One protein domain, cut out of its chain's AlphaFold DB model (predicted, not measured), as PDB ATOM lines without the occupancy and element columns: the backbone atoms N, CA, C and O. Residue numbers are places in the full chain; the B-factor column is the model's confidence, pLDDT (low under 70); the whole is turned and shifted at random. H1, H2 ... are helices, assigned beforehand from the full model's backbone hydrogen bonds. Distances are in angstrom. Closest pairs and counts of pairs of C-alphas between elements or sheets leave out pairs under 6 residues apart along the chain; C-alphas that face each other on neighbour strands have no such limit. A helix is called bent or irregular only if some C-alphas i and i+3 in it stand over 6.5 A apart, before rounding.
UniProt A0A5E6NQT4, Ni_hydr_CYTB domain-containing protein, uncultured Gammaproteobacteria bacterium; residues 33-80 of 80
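AT A GLANCE: This is residues 33 to 80 of the 80 residues of the protein "Ni_hydr_CYTB domain-containing protein" of uncultured Gammaproteobacteria bacterium (UniProt A0A5E6NQT4). One long, nearly straight helix, H1, makes the length of a rod, and at its far end the chain folds back into a small hook that holds the short helix H2. Residues 33 to 59 of H1 stand free as a long bare arm, while H2 packs on residues 61 to 65 near the other end. The printed part has 48 residues with two named helices, H1 then H2, and no named strand; its class is all helix. It is extended, with a radius of gyration of the C-alphas of 17.1 A and spans of 53 by 21 by 7 A.

IN THESE COORDINATES: H1 is residues 33 to 68, 50.3 A from first to last C-alpha. It begins at C-alpha 33 at (202.205, 213.598, 259.795) and ends at C-alpha 68 at (204.302, 252.096, 292.051). It is neither bent nor irregular, but only just: C-alphas 65 and 68 are 6.2 A apart. H2 is residues 72 to 76, with C-alpha 76 at (200.131, 237.554, 296.290). Residues 77 to 80 follow it.

HOW THE PARTS SIT: A tight link of 3 residues joins H1 to H2. The two helices touch, with 6 pairs of C-alphas within 8 A, and H1 does so with residues 61 to 65 alone. The closest C-alphas are those of Ala 61 and Leu 73, 6.2 A apart. The centres of H1 and H2 are 21.7 A apart. Every O i to N i+4 pair is within hydrogen-bond range in H2, and 31 of 32 are in H1.

THE WHOLE: The two C-alphas farthest apart are those of Ala 33 and Asn 80, at 53.1 A. The printed part has no cut, and it ends at the chain's last residue. The mean pLDDT of the printed part is 91.8, and residue 80 is under 70.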
ATOM      1  N   ALA A  33     201.072 212.688 259.955       86.25
ATOM      2  CA  ALA A  33     202.205 213.598 259.795       86.25
ATOM      3  C   ALA A  33     201.803 215.082 259.836       86.25
ATOM      4  O   ALA A  33     202.514 215.898 260.421       86.25
ATOM      5  N   GLN A  34     200.648 215.431 259.265       89.38
ATOM      6  CA  GLN A  34     200.189 216.817 259.180       89.38
ATOM      7  C   GLN A  34     199.781 217.350 260.560       89.38
ATOM      8  O   GLN A  34     200.189 218.440 260.957       89.38
ATOM      9  N   LEU A  35     199.047 216.539 261.327       88.12
ATOM     10  CA  LEU A  35     198.681 216.868 262.703       88.12
ATOM     11  C   LEU A  35     199.904 216.894 263.630       88.12
ATOM     12  O   LEU A  35     200.008 217.781 264.475       88.12
ATOM     13  N   ALA A  36     200.832 215.946 263.475       88.12
ATOM     14  CA  ALA A  36     202.047 215.891 264.283       88.12
ATOM     15  C   ALA A  36     202.929 217.131 264.069       88.12
ATOM     16  O   ALA A  36     203.368 217.728 265.052       88.12
ATOM     17  N   GLY A  37     203.126 217.553 262.814       89.50
ATOM     18  CA  GLY A  37     203.855 218.780 262.487       89.50
ATOM     19  C   GLY A  37     203.186 220.025 263.069       89.50
ATOM     20  O   GLY A  37     203.827 220.784 263.793       89.50
ATOM     21  N   PHE A  38     201.876 220.176 262.850       92.62
ATOM     22  CA  PHE A  38     201.108 221.309 263.375       92.62
ATOM     23  C   PHE A  38     201.185 221.421 264.904       92.62
ATOM     24  O   PHE A  38     201.392 222.506 265.449       92.62
ATOM     25  N   MET A  39     201.038 220.299 265.616       91.31
ATOM     26  CA  MET A  39     201.102 220.288 267.080       91.31
ATOM     27  C   MET A  39     202.516 220.533 267.603       91.31
ATOM     28  O   MET A  39     202.667 221.145 268.659       91.31
ATOM     29  N   HIS A  40     203.546 220.083 266.884       90.44
ATOM     30  CA  HIS A  40     204.935 220.357 267.240       90.44
ATOM     31  C   HIS A  40     205.242 221.856 267.167       90.44
ATOM     32  O   HIS A  40     205.687 222.430 268.161       90.44
ATOM     33  N   GLU A  41     204.910 222.491 266.043       93.69
ATOM     34  CA  GLU A  41     205.096 223.930 265.838       93.69
ATOM     35  C   GLU A  41     204.268 224.749 266.838       93.69
ATOM     36  O   GLU A  41     204.777 225.654 267.501       93.69
ATOM     37  N   THR A  42     202.998 224.378 267.029       96.12
ATOM     38  CA  THR A  42     202.123 225.047 268.001       96.12
ATOM     39  C   THR A  42     202.694 224.958 269.415       96.12
ATOM     40  O   THR A  42     202.665 225.947 270.146       96.12
ATOM     41  N   HIS A  43     203.219 223.799 269.820       94.94
ATOM     42  CA  HIS A  43     203.803 223.628 271.149       94.94
ATOM     43  C   HIS A  43     205.063 224.483 271.337       94.94
ATOM     44  O   HIS A  43     205.247 225.065 272.407       94.94
ATOM     45  N   GLU A  44     205.899 224.603 270.305       95.62
ATOM     46  CA  GLU A  44     207.081 225.464 270.332       95.62
ATOM     47  C   GLU A  44     206.699 226.944 270.486       95.62
ATOM     48  O   GLU A  44     207.174 227.623 271.404       95.62
ATOM     49  N   ILE A  45     205.776 227.431 269.650       97.81
ATOM     50  CA  ILE A  45     205.286 228.816 269.706       97.81
ATOM     51  C   ILE A  45     204.602 229.094 271.048       97.81
ATOM     52  O   ILE A  45     204.830 230.142 271.661       97.81
ATOM     53  N   ALA A  46     203.778 228.163 271.537       97.94
ATOM     54  CA  ALA A  46     203.116 228.286 272.831       97.94
ATOM     55  C   ALA A  46     204.137 228.363 273.974       97.94
ATOM     56  O   ALA A  46     203.986 229.202 274.864       97.94
ATOM     57  N   GLY A  47     205.198 227.552 273.927       97.81
ATOM     58  CA  GLY A  47     206.288 227.585 274.901       97.81
ATOM     59  C   GLY A  47     206.936 228.967 274.983       97.81
ATOM     60  O   GLY A  47     206.988 229.567 276.059       97.81
ATOM     61  N   TRP A  48     207.341 229.523 273.840       98.25
ATOM     62  CA  TRP A  48     207.901 230.877 273.778       98.25
ATOM     63  C   TRP A  48     206.916 231.954 274.235       98.25
ATOM     64  O   TRP A  48     207.287 232.859 274.985       98.25
ATOM     65  N   THR A  49     205.648 231.832 273.848       98.38
ATOM     66  CA  THR A  49     204.587 232.766 274.250       98.38
ATOM     67  C   THR A  49     204.410 232.786 275.769       98.38
ATOM     68  O   THR A  49     204.330 233.859 276.370       98.38
ATOM     69  N   ILE A  50     204.405 231.615 276.412       98.38
ATOM     70  CA  ILE A  50     204.301 231.490 277.872       98.38
ATOM     71  C   ILE A  50     205.529 232.096 278.555       98.38
ATOM     72  O   ILE A  50     205.372 232.831 279.528       98.38
ATOM     73  N   ILE A  51     206.737 231.849 278.041       98.44
ATOM     74  CA  ILE A  51     207.969 232.438 278.588       98.44
ATOM     75  C   ILE A  51     207.895 233.969 278.567       98.44
ATOM     76  O   ILE A  51     208.181 234.615 279.579       98.44
ATOM     77  N   VAL A  52     207.470 234.559 277.446       98.50
ATOM     78  CA  VAL A  52     207.284 236.014 277.330       98.50
ATOM     79  C   VAL A  52     206.220 236.507 278.310       98.50
ATOM     80  O   VAL A  52     206.462 237.473 279.035       98.50
ATOM     81  N   ALA A  53     205.071 235.832 278.392       98.56
ATOM     82  CA  ALA A  53     203.987 236.212 279.294       98.56
ATOM     83  C   ALA A  53     204.415 236.173 280.772       98.56
ATOM     84  O   ALA A  53     204.147 237.118 281.514       98.56
ATOM     85  N   ILE A  54     205.131 235.125 281.194       98.31
ATOM     86  CA  ILE A  54     205.680 235.003 282.552       98.31
ATOM     87  C   ILE A  54     206.719 236.097 282.811       98.31
ATOM     88  O   ILE A  54     206.702 236.721 283.871       98.31
ATOM     89  N   SER A  55     207.594 236.374 281.843       98.38
ATOM     90  CA  SER A  55     208.608 237.425 281.979       98.38
ATOM     91  C   SER A  55     207.963 238.799 282.172       98.38
ATOM     92  O   SER A  55     208.340 239.536 283.085       98.38
ATOM     93  N   LEU A  56     206.939 239.119 281.374       98.00
ATOM     94  CA  LEU A  56     206.159 240.352 281.516       98.00
ATOM     95  C   LEU A  56     205.398 240.403 282.842       98.00
ATOM     96  O   LEU A  56     205.353 241.453 283.478       98.00
ATOM     97  N   HIS A  57     204.836 239.280 283.287       96.06
ATOM     98  CA  HIS A  57     204.155 239.188 284.573       96.06
ATOM     99  C   HIS A  57     205.102 239.499 285.743       96.06
ATOM    100  O   HIS A  57     204.780 240.336 286.590       96.06
ATOM    101  N   ILE A  58     206.290 238.885 285.764       96.12
ATOM    102  CA  ILE A  58     207.317 239.133 286.788       96.12
ATOM    103  C   ILE A  58     207.787 240.590 286.728       96.12
ATOM    104  O   ILE A  58     207.852 241.255 287.762       96.12
ATOM    105  N   ALA A  59     208.063 241.113 285.530       96.00
ATOM    106  CA  ALA A  59     208.448 242.511 285.348       96.00
ATOM    107  C   ALA A  59     207.367 243.475 285.868       96.00
ATOM    108  O   ALA A  59     207.687 244.454 286.542       96.00
ATOM    109  N   GLY A  60     206.090 243.170 285.620       94.81
ATOM    110  CA  GLY A  60     204.953 243.907 286.166       94.81
ATOM    111  C   GLY A  60     204.934 243.883 287.693       94.81
ATOM    112  O   GLY A  60     204.878 244.939 288.318       94.81
ATOM    113  N   ALA A  61     205.058 242.708 288.310       92.75
ATOM    114  CA  ALA A  61     205.091 242.582 289.768       92.75
ATOM    115  C   ALA A  61     206.251 243.378 290.402       92.75
ATOM    116  O   ALA A  61     206.065 244.045 291.421       92.75
ATOM    117  N   ILE A  62     207.429 243.363 289.770       93.31
ATOM    118  CA  ILE A  62     208.601 244.149 290.183       93.31
ATOM    119  C   ILE A  62     208.327 245.652 290.029       93.31
ATOM    120  O   ILE A  62     208.565 246.409 290.972       93.31
ATOM    121  N   LYS A  63     207.777 246.099 288.890       94.56
ATOM    122  CA  LYS A  63     207.387 247.503 288.671       94.56
ATOM    123  C   LYS A  63     206.438 247.984 289.771       94.56
ATOM    124  O   LYS A  63     206.695 249.023 290.378       94.56
ATOM    125  N   HIS A  64     205.390 247.211 290.043       93.06
ATOM    126  CA  HIS A  64     204.409 247.524 291.078       93.06
ATOM    127  C   HIS A  64     205.057 247.640 292.464       93.06
ATOM    128  O   HIS A  64     204.762 248.566 293.218       93.06
ATOM    129  N   HIS A  65     206.004 246.753 292.778       89.81
ATOM    130  CA  HIS A  65     206.676 246.758 294.072       89.81
ATOM    131  C   HIS A  65     207.651 247.933 294.260       89.81
ATOM    132  O   HIS A  65     207.658 248.556 295.322       89.81
ATOM    133  N   PHE A  66     208.475 248.246 293.254       92.38
ATOM    134  CA  PHE A  66     209.556 249.232 293.396       92.38
ATOM    135  C   PHE A  66     209.182 250.645 292.940       92.38
ATOM    136  O   PHE A  66     209.617 251.616 293.562       92.38
ATOM    137  N   ILE A  67     208.403 250.769 291.862       93.38
ATOM    138  CA  ILE A  67     208.041 252.060 291.263       93.38
ATOM    139  C   ILE A  67     206.701 252.526 291.815       93.38
ATOM    140  O   ILE A  67     206.632 253.590 292.429       93.38
ATOM    141  N   ASP A  68     205.657 251.712 291.637       91.50
ATOM    142  CA  ASP A  68     204.302 252.096 292.051       91.50
ATOM    143  C   ASP A  68     204.129 252.003 293.581       91.50
ATOM    144  O   ASP A  68     203.233 252.629 294.145       91.50
ATOM    145  N   LYS A  69     205.028 251.268 294.259       89.75
ATOM    146  CA  LYS A  69     205.077 251.055 295.718       89.75
ATOM    147  C   LYS A  69     203.741 250.594 296.302       89.75
ATOM    148  O   LYS A  69     203.379 250.969 297.419       89.75
ATOM    149  N   ASP A  70     203.012 249.777 295.554       87.06
ATOM    150  CA  ASP A  70     201.732 249.245 295.999       87.06
ATOM    151  C   ASP A  70     201.881 247.883 296.706       87.06
ATOM    152  O   ASP A  70     202.947 247.261 296.767       87.06
ATOM    153  N   ASN A  71     200.775 247.409 297.281       87.38
ATOM    154  CA  ASN A  71     200.735 246.145 298.014       87.38
ATOM    155  C   ASN A  71     200.461 244.926 297.114       87.38
ATOM    156  O   ASN A  71     200.164 243.853 297.641       87.38
ATOM    157  N   THR A  72     200.549 245.034 295.783       88.31
ATOM    158  CA  THR A  72     200.195 243.942 294.854       88.31
ATOM    159  C   THR A  72     201.012 242.680 295.127       88.31
ATOM    160  O   THR A  72     200.439 241.605 295.310       88.31
ATOM    161  N   LEU A  73     202.335 242.805 295.267       86.88
ATOM    162  CA  LEU A  73     203.200 241.661 295.574       86.88
ATOM    163  C   LEU A  73     202.914 241.081 296.973       86.88
ATOM    164  O   LEU A  73     202.862 239.867 297.146       86.88
ATOM    165  N   ARG A  74     202.663 241.936 297.973       87.38
ATOM    166  CA  ARG A  74     202.334 241.503 299.345       87.38
ATOM    167  C   ARG A  74     201.033 240.697 299.397       87.38
ATOM    168  O   ARG A  74     200.999 239.649 300.039       87.38
ATOM    169  N   ARG A  75     200.023 241.120 298.627       89.25
ATOM    170  CA  ARG A  75     198.743 240.410 298.469       89.25
ATOM    171  C   ARG A  75     198.920 239.026 297.845       89.25
ATOM    172  O   ARG A  75     198.283 238.086 298.304       89.25
ATOM    173  N   MET A  76     199.807 238.875 296.857       88.56
ATOM    174  CA  MET A  76     200.131 237.554 296.290       88.56
ATOM    175  C   MET A  76     200.805 236.631 297.314       88.56
ATOM    176  O   MET A  76     200.571 235.427 297.304       88.56
ATOM    177  N   LEU A  77     201.602 237.192 298.228       88.44
ATOM    178  CA  LEU A  77     202.266 236.452 299.307       88.44
ATOM    179  C   LEU A  77     201.352 236.180 300.520       88.44
ATOM    180  O   LEU A  77     201.828 235.656 301.528       88.44
ATOM    181  N   GLY A  78     200.067 236.548 300.460       83.12
ATOM    182  CA  GLY A  78     199.122 236.366 301.567       83.12
ATOM    183  C   GLY A  78     199.405 237.259 302.779       83.12
ATOM    184  O   GLY A  78     198.950 236.960 303.882       83.12
ATOM    185  N   LYS A  79     200.169 238.342 302.597       73.62
ATOM    186  CA  LYS A  79     200.466 239.329 303.639       73.62
ATOM    187  C   LYS A  79     199.649 240.590 303.360       73.62
ATOM    188  O   LYS A  79     199.867 241.239 302.337       73.62
ATOM    189  N   ASN A  80     198.730 240.915 304.265       58.69
ATOM    190  CA  ASN A  80     198.047 242.210 304.306       58.69
ATOM    191  C   ASN A  80     198.812 243.142 305.242       58.69
ATOM    192  O   ASN A  80     199.010 242.740 306.411       58.69
TER     193      ASN A  80